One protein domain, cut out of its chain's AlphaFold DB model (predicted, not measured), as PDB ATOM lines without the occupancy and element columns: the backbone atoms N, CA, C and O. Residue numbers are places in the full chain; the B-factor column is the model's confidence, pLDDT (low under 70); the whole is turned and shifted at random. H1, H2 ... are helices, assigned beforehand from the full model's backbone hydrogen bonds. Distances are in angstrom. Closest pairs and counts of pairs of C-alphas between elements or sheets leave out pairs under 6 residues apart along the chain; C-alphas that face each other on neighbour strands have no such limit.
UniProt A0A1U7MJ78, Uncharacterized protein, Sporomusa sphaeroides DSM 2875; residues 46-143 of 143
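AT A GLANCE: This is residues 46 to 143 of the 143 residues of an uncharacterized protein of Sporomusa sphaeroides DSM 2875 (UniProt A0A1U7MJ78). H1 and H2 follow each other round a corner at residues 66 to 71, and the long helix H3 folds back past both, making a thin, open triangle with H3 as its long side. The end of H3 and the last residues, 134 to 143, stick out. The 98 printed residues, all helix in class with H1, H2, H3 in that order, are an extended rod spanning 76 by 23 by 18 A, radius of gyration of the C-alphas 21.1 A.

IN THESE COORDINATES: H1, residues 46 to 67, begins at C-alpha 46 (27.327, 32.549, 19.576), with a kink of 25 degrees near residue 61. H2 is residues 69 to 92, 34.3 A. H3, residues 98 to 141, 64.7 A, ends at C-alpha 141 (28.179, 44.622, 29.758).

HOW THE PARTS SIT: H1 and H2 touch only at the corner, closest C-alphas Glu 65 and Ser 72, 6.1 A, at a steep tilt of 62 degrees. H2 and H3 form a hairpin, a shallow tilt of 20 degrees, opposite ways; C-alphas Ala 89 and Ile 100 are closest, 5.3 A. H1 touches H3 with residues 53 to 57 alone, closest C-alphas Val 57 and Tyr 122, 7.0 A, at a steep tilt of 42 degrees. In H1, H2 and H3 every O i to N i+4 pair is within hydrogen-bond range.

THE WHOLE: C-alphas 94 and 143 are farthest apart, 76.4 A. The printed part has no cut; both links are tight. Under 70 in pLDDT are 38 residues, among them 53 to 68 and 119 to 130.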
ATOM      1  N   ASN A  46      28.394  33.542  19.525       70.88
ATOM      2  CA  ASN A  46      27.327  32.549  19.576       70.88
ATOM      3  C   ASN A  46      27.761  31.218  18.941       70.88
ATOM      4  O   ASN A  46      27.520  30.152  19.502       70.88
ATOM      5  N   GLU A  47      28.473  31.274  17.813       77.81
ATOM      6  CA  GLU A  47      29.051  30.089  17.173       77.81
ATOM      7  C   GLU A  47      30.107  29.426  18.069       77.81
ATOM      8  O   GLU A  47      30.062  28.219  18.298       77.81
ATOM      9  N   ALA A  48      31.012  30.213  18.659       73.56
ATOM     10  CA  ALA A  48      32.016  29.705  19.591       73.56
ATOM     11  C   ALA A  48      31.380  29.058  20.834       73.56
ATOM     12  O   ALA A  48      31.867  28.039  21.326       73.56
ATOM     13  N   PHE A  49      30.270  29.617  21.324       70.12
ATOM     14  CA  PHE A  49      29.512  29.033  22.423       70.12
ATOM     15  C   PHE A  49      28.855  27.709  22.016       70.12
ATOM     16  O   PHE A  49      29.016  26.716  22.719       70.12
ATOM     17  N   ASN A  50      28.198  27.641  20.856       69.00
ATOM     18  CA  ASN A  50      27.610  26.394  20.354       69.00
ATOM     19  C   ASN A  50      28.669  25.296  20.170       69.00
ATOM     20  O   ASN A  50      28.476  24.163  20.612       69.00
ATOM     21  N   GLN A  51      29.820  25.641  19.592       69.94
ATOM     22  CA  GLN A  51      30.975  24.748  19.452       69.94
ATOM     23  C   GLN A  51      31.483  24.257  20.815       69.94
ATOM     24  O   GLN A  51      31.779  23.073  20.987       69.94
ATOM     25  N   TYR A  52      31.548  25.145  21.812       73.88
ATOM     26  CA  TYR A  52      31.903  24.784  23.181       73.88
ATOM     27  C   TYR A  52      30.904  23.792  23.789       73.88
ATOM     28  O   TYR A  52      31.335  22.800  24.373       73.88
ATOM     29  N   ILE A  53      29.595  24.010  23.618       66.31
ATOM     30  CA  ILE A  53      28.546  23.096  24.094       66.31
ATOM     31  C   ILE A  53      28.708  21.713  23.463       66.31
ATOM     32  O   ILE A  53      28.763  20.721  24.190       66.31
ATOM     33  N   PHE A  54      28.823  21.636  22.133       66.06
ATOM     34  CA  PHE A  54      28.977  20.363  21.422       66.06
ATOM     35  C   PHE A  54      30.211  19.593  21.899       66.06
ATOM     36  O   PHE A  54      30.096  18.430  22.293       66.06
ATOM     37  N   ASN A  55      31.364  20.263  21.981       67.00
ATOM     38  CA  ASN A  55      32.591  19.656  22.495       67.00
ATOM     39  C   ASN A  55      32.467  19.249  23.970       67.00
ATOM     40  O   ASN A  55      33.041  18.246  24.386       67.00
ATOM     41  N   ARG A  56      31.735  20.009  24.792       68.00
ATOM     42  CA  ARG A  56      31.516  19.678  26.207       68.00
ATOM     43  C   ARG A  56      30.666  18.418  26.350       68.00
ATOM     44  O   ARG A  56      31.018  17.564  27.153       68.00
ATOM     45  N   VAL A  57      29.594  18.288  25.571       60.03
ATOM     46  CA  VAL A  57      28.708  17.112  25.580       60.03
ATOM     47  C   VAL A  57      29.456  15.868  25.115       60.03
ATOM     48  O   VAL A  57      29.425  14.850  25.803       60.03
ATOM     49  N   GLU A  58      30.193  15.959  24.007       62.97
ATOM     50  CA  GLU A  58      31.014  14.846  23.525       62.97
ATOM     51  C   GLU A  58      32.071  14.440  24.565       62.97
ATOM     52  O   GLU A  58      32.254  13.253  24.842       62.97
ATOM     53  N   ASN A  59      32.720  15.418  25.202       61.53
ATOM     54  CA  ASN A  59      33.693  15.153  26.254       61.53
ATOM     55  C   ASN A  59      33.060  14.553  27.509       61.53
ATOM     56  O   ASN A  59      33.689  13.693  28.101       61.53
ATOM     57  N   ILE A  60      31.853  14.955  27.917       64.31
ATOM     58  CA  ILE A  60      31.155  14.361  29.071       64.31
ATOM     59  C   ILE A  60      30.823  12.894  28.796       64.31
ATOM     60  O   ILE A  60      31.058  12.057  29.661       64.31
ATOM     61  N   LEU A  61      30.340  12.570  27.595       61.03
ATOM     62  CA  LEU A  61      30.038  11.191  27.208       61.03
ATOM     63  C   LEU A  61      31.310  10.334  27.152       61.03
ATOM     64  O   LEU A  61      31.350   9.258  27.746       61.03
ATOM     65  N   LYS A  62      32.381  10.848  26.532       62.00
ATOM     66  CA  LYS A  62      33.688  10.175  26.525       62.00
ATOM     67  C   LYS A  62      34.263  10.032  27.932       62.00
ATOM     68  O   LYS A  62      34.734   8.951  28.263       62.00
ATOM     69  N   LEU A  63      34.204  11.071  28.772       56.38
ATOM     70  CA  LEU A  63      34.676  11.024  30.161       56.38
ATOM     71  C   LEU A  63      33.869  10.037  31.001       56.38
ATOM     72  O   LEU A  63      34.465   9.329  31.797       56.38
ATOM     73  N   ALA A  64      32.548   9.976  30.852       57.28
ATOM     74  CA  ALA A  64      31.732   9.010  31.582       57.28
ATOM     75  C   ALA A  64      32.133   7.569  31.225       57.28
ATOM     76  O   ALA A  64      32.199   6.707  32.094       57.28
ATOM     77  N   GLU A  65      32.480   7.321  29.961       54.34
ATOM     78  CA  GLU A  65      32.931   6.009  29.497       54.34
ATOM     79  C   GLU A  65      34.384   5.677  29.896       54.34
ATOM     80  O   GLU A  65      34.694   4.516  30.166       54.34
ATOM     81  N   THR A  66      35.282   6.672  29.960       56.84
ATOM     82  CA  THR A  66      36.722   6.454  30.236       56.84
ATOM     83  C   THR A  66      37.178   6.725  31.669       56.84
ATOM     84  O   THR A  66      38.117   6.071  32.117       56.84
ATOM     85  N   ASN A  67      36.566   7.662  32.395       48.50
ATOM     86  CA  ASN A  67      37.052   8.118  33.704       48.50
ATOM     87  C   ASN A  67      36.287   7.543  34.892       48.50
ATOM     88  O   ASN A  67      36.800   7.592  36.009       48.50
ATOM     89  N   ASP A  68      35.096   6.992  34.678       59.66
ATOM     90  CA  ASP A  68      34.373   6.300  35.734       59.66
ATOM     91  C   ASP A  68      34.595   4.791  35.590       59.66
ATOM     92  O   ASP A  68      33.875   4.064  34.902       59.66
ATOM     93  N   ALA A  69      35.683   4.329  36.210       71.44
ATOM     94  CA  ALA A  69      36.056   2.920  36.222       71.44
ATOM     95  C   ALA A  69      34.973   2.047  36.878       71.44
ATOM     96  O   ALA A  69      34.797   0.896  36.472       71.44
ATOM     97  N   ASP A  70      34.227   2.595  37.842       69.94
ATOM     98  CA  ASP A  70      33.133   1.894  38.509       69.94
ATOM     99  C   ASP A  70      31.912   1.795  37.587       69.94
ATOM    100  O   ASP A  70      31.312   0.722  37.488       69.94
ATOM    101  N   TYR A  71      31.591   2.849  36.830       68.00
ATOM    102  CA  TYR A  71      30.563   2.823  35.788       68.00
ATOM    103  C   TYR A  71      30.919   1.842  34.667       68.00
ATOM    104  O   TYR A  71      30.125   0.960  34.344       68.00
ATOM    105  N   SER A  72      32.134   1.926  34.119       67.69
ATOM    106  CA  SER A  72      32.619   1.027  33.064       67.69
ATOM    107  C   SER A  72      32.575  -0.441  33.507       67.69
ATOM    108  O   SER A  72      32.051  -1.306  32.796       67.69
ATOM    109  N   LYS A  73      33.037  -0.722  34.733       79.38
ATOM    110  CA  LYS A  73      32.937  -2.046  35.353       79.38
ATOM    111  C   LYS A  73      31.483  -2.491  35.498       79.38
ATOM    112  O   LYS A  73      31.159  -3.609  35.104       79.38
ATOM    113  N   THR A  74      30.611  -1.629  36.013       80.94
ATOM    114  CA  THR A  74      29.186  -1.932  36.205       80.94
ATOM    115  C   THR A  74      28.506  -2.254  34.876       80.94
ATOM    116  O   THR A  74      27.849  -3.286  34.766       80.94
ATOM    117  N   VAL A  75      28.720  -1.447  33.831       78.25
ATOM    118  CA  VAL A  75      28.189  -1.704  32.482       78.25
ATOM    119  C   VAL A  75      28.679  -3.052  31.954       78.25
ATOM    120  O   VAL A  75      27.891  -3.841  31.423       78.25
ATOM    121  N   HIS A  76      29.966  -3.360  32.128       82.38
ATOM    122  CA  HIS A  76      30.526  -4.635  31.694       82.38
ATOM    123  C   HIS A  76      29.936  -5.825  32.472       82.38
ATOM    124  O   HIS A  76      29.630  -6.865  31.879       82.38
ATOM    125  N   GLU A  77      29.756  -5.700  33.786       89.00
ATOM    126  CA  GLU A  77      29.151  -6.731  34.635       89.00
ATOM    127  C   GLU A  77      27.675  -6.956  34.288       89.00
ATOM    128  O   GLU A  77      27.274  -8.102  34.071       89.00
ATOM    129  N   VAL A  78      26.888  -5.886  34.141       87.56
ATOM    130  CA  VAL A  78      25.468  -5.941  33.755       87.56
ATOM    131  C   VAL A  78      25.307  -6.589  32.380       87.56
ATOM    132  O   VAL A  78      24.521  -7.524  32.221       87.56
ATOM    133  N   ARG A  79      26.114  -6.182  31.393       85.94
ATOM    134  CA  ARG A  79      26.103  -6.795  30.055       85.94
ATOM    135  C   ARG A  79      26.524  -8.266  30.095       85.94
ATOM    136  O   ARG A  79      25.975  -9.099  29.371       85.94
ATOM    137  N   GLY A  80      27.497  -8.608  30.938       90.50
ATOM    138  CA  GLY A  80      27.908  -9.989  31.181       90.50
ATOM    139  C   GLY A  80      26.782 -10.836  31.783       90.50
ATOM    140  O   GLY A  80      26.561 -11.970  31.346       90.50
ATOM    141  N   LEU A  81      26.041 -10.275  32.741       93.12
ATOM    142  CA  LEU A  81      24.903 -10.917  33.391       93.12
ATOM    143  C   LEU A  81      23.756 -11.159  32.402       93.12
ATOM    144  O   LEU A  81      23.303 -12.297  32.292       93.12
ATOM    145  N   LEU A  82      23.358 -10.141  31.630       91.38
ATOM    146  CA  LEU A  82      22.324 -10.253  30.591       91.38
ATOM    147  C   LEU A  82      22.674 -11.343  29.571       91.38
ATOM    148  O   LEU A  82      21.871 -12.236  29.305       91.38
ATOM    149  N   ASN A  83      23.920 -11.369  29.090       91.94
ATOM    150  CA  ASN A  83      24.397 -12.429  28.199       91.94
ATOM    151  C   ASN A  83      24.296 -13.827  28.827       91.94
ATOM    152  O   ASN A  83      23.994 -14.812  28.147       91.94
ATOM    153  N   ARG A  84      24.580 -13.947  30.128       94.19
ATOM    154  CA  ARG A  84      24.457 -15.218  30.848       94.19
ATOM    155  C   ARG A  84      22.992 -15.620  31.026       94.19
ATOM    156  O   ARG A  84      22.694 -16.803  30.869       94.19
ATOM    157  N   MET A  85      22.099 -14.668  31.297       93.38
ATOM    158  CA  MET A  85      20.652 -14.890  31.369       93.38
ATOM    159  C   MET A  85      20.101 -15.362  30.026       93.38
ATOM    160  O   MET A  85      19.432 -16.389  29.990       93.38
ATOM    161  N   LEU A  86      20.478 -14.722  28.917       92.94
ATOM    162  CA  LEU A  86      20.050 -15.123  27.576       92.94
ATOM    163  C   LEU A  86      20.509 -16.551  27.230       92.94
ATOM    164  O   LEU A  86      19.742 -17.363  26.715       92.94
ATOM    165  N   LYS A  87      21.754 -16.906  27.581       94.12
ATOM    166  CA  LYS A  87      22.273 -18.275  27.414       94.12
ATOM    167  C   LYS A  87      21.503 -19.298  28.250       94.12
ATOM    168  O   LYS A  87      21.297 -20.419  27.789       94.12
ATOM    169  N   LEU A  88      21.127 -18.951  29.481       95.50
ATOM    170  CA  LEU A  88      20.321 -19.822  30.341       95.50
ATOM    171  C   LEU A  88      18.896 -19.967  29.801       95.50
ATOM    172  O   LEU A  88      18.411 -21.091  29.716       95.50
ATOM    173  N   ALA A  89      18.280 -18.872  29.357       93.06
ATOM    174  CA  ALA A  89      16.972 -18.871  28.714       93.06
ATOM    175  C   ALA A  89      16.960 -19.764  27.467       93.06
ATOM    176  O   ALA A  89      16.102 -20.629  27.331       93.06
ATOM    177  N   GLY A  90      17.989 -19.662  26.618       92.56
ATOM    178  CA  GLY A  90      18.150 -20.537  25.456       92.56
ATOM    179  C   GLY A  90      18.266 -22.023  25.813       92.56
ATOM    180  O   GLY A  90      17.695 -22.861  25.120       92.56
ATOM    181  N   LYS A  91      18.953 -22.370  26.912       95.19
ATOM    182  CA  LYS A  91      19.055 -23.761  27.399       95.19
ATOM    183  C   LYS A  91      17.747 -24.298  27.982       95.19
ATOM    184  O   LYS A  91      17.552 -25.507  27.997       95.19
ATOM    185  N   LEU A  92      16.896 -23.415  28.499       95.44
ATOM    186  CA  LEU A  92      15.626 -23.754  29.143       95.44
ATOM    187  C   LEU A  92      14.418 -23.567  28.218       95.44
ATOM    188  O   LEU A  92      13.293 -23.780  28.660       95.44
ATOM    189  N   LYS A  93      14.639 -23.210  26.948       91.06
ATOM    190  CA  LYS A  93      13.597 -22.829  25.988       91.06
ATOM    191  C   LYS A  93      12.450 -23.838  25.884       91.06
ATOM    192  O   LYS A  93      11.300 -23.429  25.796       91.06
ATOM    193  N   ASP A  94      12.753 -25.134  25.911       93.75
ATOM    194  CA  ASP A  94      11.735 -26.184  25.767       93.75
ATOM    195  C   ASP A  94      10.849 -26.336  27.015       93.75
ATOM    196  O   ASP A  94       9.750 -26.876  26.935       93.75
ATOM    197  N   GLN A  95      11.328 -25.871  28.173       95.25
ATOM    198  CA  GLN A  95      10.608 -25.925  29.449       95.25
ATOM    199  C   GLN A  95       9.913 -24.598  29.768       95.25
ATOM    200  O   GLN A  95       8.832 -24.604  30.346       95.25
ATOM    201  N   TYR A  96      10.540 -23.478  29.398       93.69
ATOM    202  CA  TYR A  96      10.095 -22.118  29.706       93.69
ATOM    203  C   TYR A  96      10.397 -21.192  28.517       93.69
ATOM    204  O   TYR A  96      11.393 -20.456  28.541       93.69
ATOM    205  N   PRO A  97       9.591 -21.244  27.445       89.31
ATOM    206  CA  PRO A  97       9.837 -20.456  26.241       89.31
ATOM    207  C   PRO A  97       9.729 -18.945  26.489       89.31
ATOM    208  O   PRO A  97      10.469 -18.187  25.862       89.31
ATOM    209  N   GLU A  98       8.899 -18.504  27.442       93.25
ATOM    210  CA  GLU A  98       8.696 -17.077  27.749       93.25
ATOM    211  C   GLU A  98       9.931 -16.417  28.384       93.25
ATOM    212  O   GLU A  98      10.045 -15.193  28.429       93.25
ATOM    213  N   LEU A  99      10.890 -17.211  28.877       92.75
ATOM    214  CA  LEU A  99      12.081 -16.695  29.552       92.75
ATOM    215  C   LEU A  99      12.983 -15.893  28.604       92.75
ATOM    216  O   LEU A  99      13.667 -14.973  29.046       92.75
ATOM    217  N   ILE A 100      12.993 -16.228  27.310       92.06
ATOM    218  CA  ILE A 100      13.744 -15.460  26.308       92.06
ATOM    219  C   ILE A 100      13.109 -14.079  26.139       92.06
ATOM    220  O   ILE A 100      13.822 -13.081  26.215       92.06
ATOM    221  N   ASP A 101      11.787 -14.023  25.979       91.12
ATOM    222  CA  ASP A 101      11.055 -12.769  25.784       91.12
ATOM    223  C   ASP A 101      11.213 -11.845  26.996       91.12
ATOM    224  O   ASP A 101      11.503 -10.662  26.834       91.12
ATOM    225  N   LEU A 102      11.154 -12.398  28.211       94.06
ATOM    226  CA  LEU A 102      11.355 -11.636  29.445       94.06
ATOM    227  C   LEU A 102      12.774 -11.048  29.555       94.06
ATOM    228  O   LEU A 102      12.949  -9.917  30.008       94.06
ATOM    229  N   VAL A 103      13.805 -11.798  29.142       92.06
ATOM    230  CA  VAL A 103      15.192 -11.299  29.138       92.06
ATOM    231  C   VAL A 103      15.376 -10.198  28.091       92.06
ATOM    232  O   VAL A 103      16.046  -9.205  28.376       92.06
ATOM    233  N   MET A 104      14.765 -10.339  26.912       88.69
ATOM    234  CA  MET A 104      14.787  -9.305  25.871       88.69
ATOM    235  C   MET A 104      14.043  -8.035  26.314       88.69
ATOM    236  O   MET A 104      14.510  -6.922  26.075       88.69
ATOM    237  N   GLU A 105      12.911  -8.182  27.004       91.62
ATOM    238  CA  GLU A 105      12.165  -7.055  27.564       91.62
ATOM    239  C   GLU A 105      12.997  -6.314  28.625       91.62
ATOM    240  O   GLU A 105      13.108  -5.085  28.578       91.62
ATOM    241  N   LEU A 106      13.678  -7.041  29.517       89.12
ATOM    242  CA  LEU A 106      14.597  -6.458  30.502       89.12
ATOM    243  C   LEU A 106      15.755  -5.685  29.847       89.12
ATOM    244  O   LEU A 106      16.102  -4.590  30.304       89.12
ATOM    245  N   GLU A 107      16.349  -6.226  28.780       87.56
ATOM    246  CA  GLU A 107      17.390  -5.535  28.009       87.56
ATOM    247  C   GLU A 107      16.864  -4.202  27.455       87.56
ATOM    248  O   GLU A 107      17.529  -3.171  27.588       87.56
ATOM    249  N   SER A 108      15.640  -4.195  26.917       84.88
ATOM    250  CA  SER A 108      15.019  -2.988  26.365       84.88
ATOM    251  C   SER A 108      14.780  -1.897  27.418       84.88
ATOM    252  O   SER A 108      15.096  -0.731  27.173       84.88
ATOM    253  N   TYR A 109      14.310  -2.261  28.619       83.50
ATOM    254  CA  TYR A 109      14.126  -1.308  29.719       83.50
ATOM    255  C   TYR A 109      15.454  -0.754  30.231       83.50
ATOM    256  O   TYR A 109      15.546   0.438  30.516       83.50
ATOM    257  N   THR A 110      16.490  -1.593  30.302       81.56
ATOM    258  CA  THR A 110      17.834  -1.157  30.712       81.56
ATOM    259  C   THR A 110      18.409  -0.145  29.715       81.56
ATOM    260  O   THR A 110      18.986   0.866  30.108       81.56
ATOM    261  N   ALA A 111      18.207  -0.365  28.412       76.50
ATOM    262  CA  ALA A 111      18.616   0.588  27.383       76.50
ATOM    263  C   ALA A 111      17.830   1.910  27.462       76.50
ATOM    264  O   ALA A 111      18.409   2.986  27.297       76.50
ATOM    265  N   LEU A 112      16.521   1.845  27.732       75.56
ATOM    266  CA  LEU A 112      15.676   3.030  27.883       75.56
ATOM    267  C   LEU A 112      16.080   3.882  29.093       75.56
ATOM    268  O   LEU A 112      16.191   5.100  28.961       75.56
ATOM    269  N   GLU A 113      16.316   3.256  30.248       77.56
ATOM    270  CA  GLU A 113      16.769   3.933  31.470       77.56
ATOM    271  C   GLU A 113      18.101   4.652  31.238       77.56
ATOM    272  O   GLU A 113      18.208   5.847  31.514       77.56
ATOM    273  N   SER A 114      19.067   3.982  30.604       73.31
ATOM    274  CA  SER A 114      20.341   4.600  30.224       73.31
ATOM    275  C   SER A 114      20.146   5.823  29.312       73.31
ATOM    276  O   SER A 114      20.757   6.872  29.532       73.31
ATOM    277  N   GLY A 115      19.240   5.736  28.332       69.69
ATOM    278  CA  GLY A 115      18.887   6.861  27.461       69.69
ATOM    279  C   GLY A 115      18.266   8.045  28.216       69.69
ATOM    280  O   GLY A 115      18.617   9.196  27.955       69.69
ATOM    281  N   GLN A 116      17.383   7.781  29.184       65.50
ATOM    282  CA  GLN A 116      16.794   8.816  30.041       65.50
ATOM    283  C   GLN A 116      17.846   9.480  30.936       65.50
ATOM    284  O   GLN A 116      17.865  10.705  31.065       65.50
ATOM    285  N   SER A 117      18.754   8.690  31.506       71.75
ATOM    286  CA  SER A 117      19.868   9.179  32.319       71.75
ATOM    287  C   SER A 117      20.806  10.090  31.509       71.75
ATOM    288  O   SER A 117      21.197  11.157  31.990       71.75
ATOM    289  N   ALA A 118      21.089   9.749  30.246       70.69
ATOM    290  CA  ALA A 118      21.866  10.597  29.341       70.69
ATOM    291  C   ALA A 118      21.154  11.923  29.000       70.69
ATOM    292  O   ALA A 118      21.788  12.981  29.011       70.69
ATOM    293  N   ASP A 119      19.841  11.900  28.745       64.56
ATOM    294  CA  ASP A 119      19.042  13.108  28.485       64.56
ATOM    295  C   ASP A 119      18.992  14.047  29.706       64.56
ATOM    296  O   ASP A 119      19.131  15.265  29.568       64.56
ATOM    297  N   ILE A 120      18.871  13.502  30.922       66.00
ATOM    298  CA  ILE A 120      18.943  14.287  32.165       66.00
ATOM    299  C   ILE A 120      20.317  14.948  32.307       66.00
ATOM    300  O   ILE A 120      20.391  16.154  32.561       66.00
ATOM    301  N   ALA A 121      21.400  14.189  32.113       67.38
ATOM    302  CA  ALA A 121      22.761  14.717  32.185       67.38
ATOM    303  C   ALA A 121      22.995  15.827  31.146       67.38
ATOM    304  O   ALA A 121      23.555  16.876  31.468       67.38
ATOM    305  N   TYR A 122      22.498  15.640  29.921       66.12
ATOM    306  CA  TYR A 122      22.536  16.648  28.866       66.12
ATOM    307  C   TYR A 122      21.779  17.926  29.256       66.12
ATOM    308  O   TYR A 122      22.340  19.021  29.189       66.12
ATOM    309  N   LYS A 123      20.529  17.803  29.720       65.94
ATOM    310  CA  LYS A 123      19.709  18.943  30.167       65.94
ATOM    311  C   LYS A 123      20.355  19.698  31.323       65.94
ATOM    312  O   LYS A 123      20.322  20.929  31.336       65.94
ATOM    313  N   GLN A 124      20.961  18.986  32.270       65.31
ATOM    314  CA  GLN A 124      21.693  19.607  33.367       65.31
ATOM    315  C   GLN A 124      22.940  20.345  32.856       65.31
ATOM    316  O   GLN A 124      23.155  21.496  33.226       65.31
ATOM    317  N   GLY A 125      23.695  19.749  31.929       68.12
ATOM    318  CA  GLY A 125      24.832  20.408  31.282       68.12
ATOM    319  C   GLY A 125      24.437  21.683  30.525       68.12
ATOM    320  O   GLY A 125      25.114  22.706  30.636       68.12
ATOM    321  N   LEU A 126      23.304  21.665  29.813       64.81
ATOM    322  CA  LEU A 126      22.749  22.863  29.177       64.81
ATOM    323  C   LEU A 126      22.370  23.934  30.202       64.81
ATOM    324  O   LEU A 126      22.678  25.109  30.001       64.81
ATOM    325  N   ARG A 127      21.729  23.550  31.307       67.94
ATOM    326  CA  ARG A 127      21.354  24.483  32.375       67.94
ATOM    327  C   ARG A 127      22.576  25.198  32.951       67.94
ATOM    328  O   ARG A 127      22.559  26.421  33.078       67.94
ATOM    329  N   ASP A 128      23.637  24.451  33.230       66.81
ATOM    330  CA  ASP A 128      24.891  25.000  33.747       66.81
ATOM    331  C   ASP A 128      25.555  25.926  32.716       66.81
ATOM    332  O   ASP A 128      26.078  26.989  33.055       66.81
ATOM    333  N   SER A 129      25.468  25.581  31.430       62.50
ATOM    334  CA  SER A 129      25.984  26.431  30.360       62.50
ATOM    335  C   SER A 129      25.216  27.747  30.197       62.50
ATOM    336  O   SER A 129      25.830  28.777  29.925       62.50
ATOM    337  N   GLY A 130      23.897  27.739  30.422       69.81
ATOM    338  CA  GLY A 130      23.071  28.946  30.415       69.81
ATOM    339  C   GLY A 130      23.485  29.920  31.517       69.81
ATOM    340  O   GLY A 130      23.599  31.118  31.263       69.81
ATOM    341  N   TYR A 131      23.803  29.400  32.707       72.75
ATOM    342  CA  TYR A 131      24.356  30.198  33.802       72.75
ATOM    343  C   TYR A 131      25.708  30.822  33.423       72.75
ATOM    344  O   TYR A 131      25.896  32.027  33.560       72.75
ATOM    345  N   ILE A 132      26.631  30.031  32.864       68.44
ATOM    346  CA  ILE A 132      27.944  30.526  32.415       68.44
ATOM    347  C   ILE A 132      27.793  31.602  31.332       68.44
ATOM    348  O   ILE A 132      28.488  32.616  31.365       68.44
ATOM    349  N   HIS A 133      26.876  31.408  30.381       69.12
ATOM    350  CA  HIS A 133      26.598  32.387  29.334       69.12
ATOM    351  C   HIS A 133      26.068  33.702  29.914       69.12
ATOM    352  O   HIS A 133      26.502  34.780  29.507       69.12
ATOM    353  N   GLN A 134      25.161  33.625  30.888       76.44
ATOM    354  CA  GLN A 134      24.611  34.796  31.557       76.44
ATOM    355  C   GLN A 134      25.685  35.574  32.331       76.44
ATOM    356  O   GLN A 134      25.767  36.796  32.193       76.44
ATOM    357  N   GLU A 135      26.548  34.887  33.081       78.69
ATOM    358  CA  GLU A 135      27.680  35.504  33.788       78.69
ATOM    359  C   GLU A 135      28.670  36.156  32.809       78.69
ATOM    360  O   GLU A 135      29.113  37.288  33.012       78.69
ATOM    361  N   PHE A 136      28.963  35.488  31.692       73.56
ATOM    362  CA  PHE A 136      29.835  36.018  30.645       73.56
ATOM    363  C   PHE A 136      29.259  37.280  29.984       73.56
ATOM    364  O   PHE A 136      29.962  38.282  29.839       73.56
ATOM    365  N   MET A 137      27.972  37.269  29.630       77.19
ATOM    366  CA  MET A 137      27.297  38.444  29.073       77.19
ATOM    367  C   MET A 137      27.237  39.597  30.077       77.19
ATOM    368  O   MET A 137      27.429  40.751  29.697       77.19
ATOM    369  N   THR A 138      27.039  39.287  31.358       84.81
ATOM    370  CA  THR A 138      27.063  40.277  32.443       84.81
ATOM    371  C   THR A 138      28.439  40.935  32.557       84.81
ATOM    372  O   THR A 138      28.526  42.159  32.634       84.81
ATOM    373  N   PHE A 139      29.524  40.159  32.486       74.75
ATOM    374  CA  PHE A 139      30.891  40.688  32.478       74.75
ATOM    375  C   PHE A 139      31.161  41.611  31.282       74.75
ATOM    376  O   PHE A 139      31.740  42.685  31.451       74.75
ATOM    377  N   LEU A 140      30.728  41.222  30.080       76.00
ATOM    378  CA  LEU A 140      30.907  42.038  28.875       76.00
ATOM    379  C   LEU A 140      30.122  43.354  28.914       76.00
ATOM    380  O   LEU A 140      30.555  44.321  28.303       76.00
ATOM    381  N   GLN A 141      28.987  43.405  29.613       77.06
ATOM    382  CA  GLN A 141      28.179  44.622  29.758       77.06
ATOM    383  C   GLN A 141      28.715  45.602  30.812       77.06
ATOM    384  O   GLN A 141      28.336  46.770  30.801       77.06
ATOM    385  N   GLN A 142      29.560  45.139  31.739       72.69
ATOM    386  CA  GLN A 142      30.147  45.959  32.807       72.69
ATOM    387  C   GLN A 142      31.488  46.611  32.424       72.69
ATOM    388  O   GLN A 142      32.049  47.358  33.229       72.69
ATOM    389  N   ARG A 143      32.015  46.328  31.228       49.34
ATOM    390  CA  ARG A 143      33.213  46.959  30.655       49.34
ATOM    391  C   ARG A 143      32.848  47.882  29.505       49.34
ATOM    392  O   ARG A 143      33.605  48.859  29.323       49.34
TER     393      ARG A 143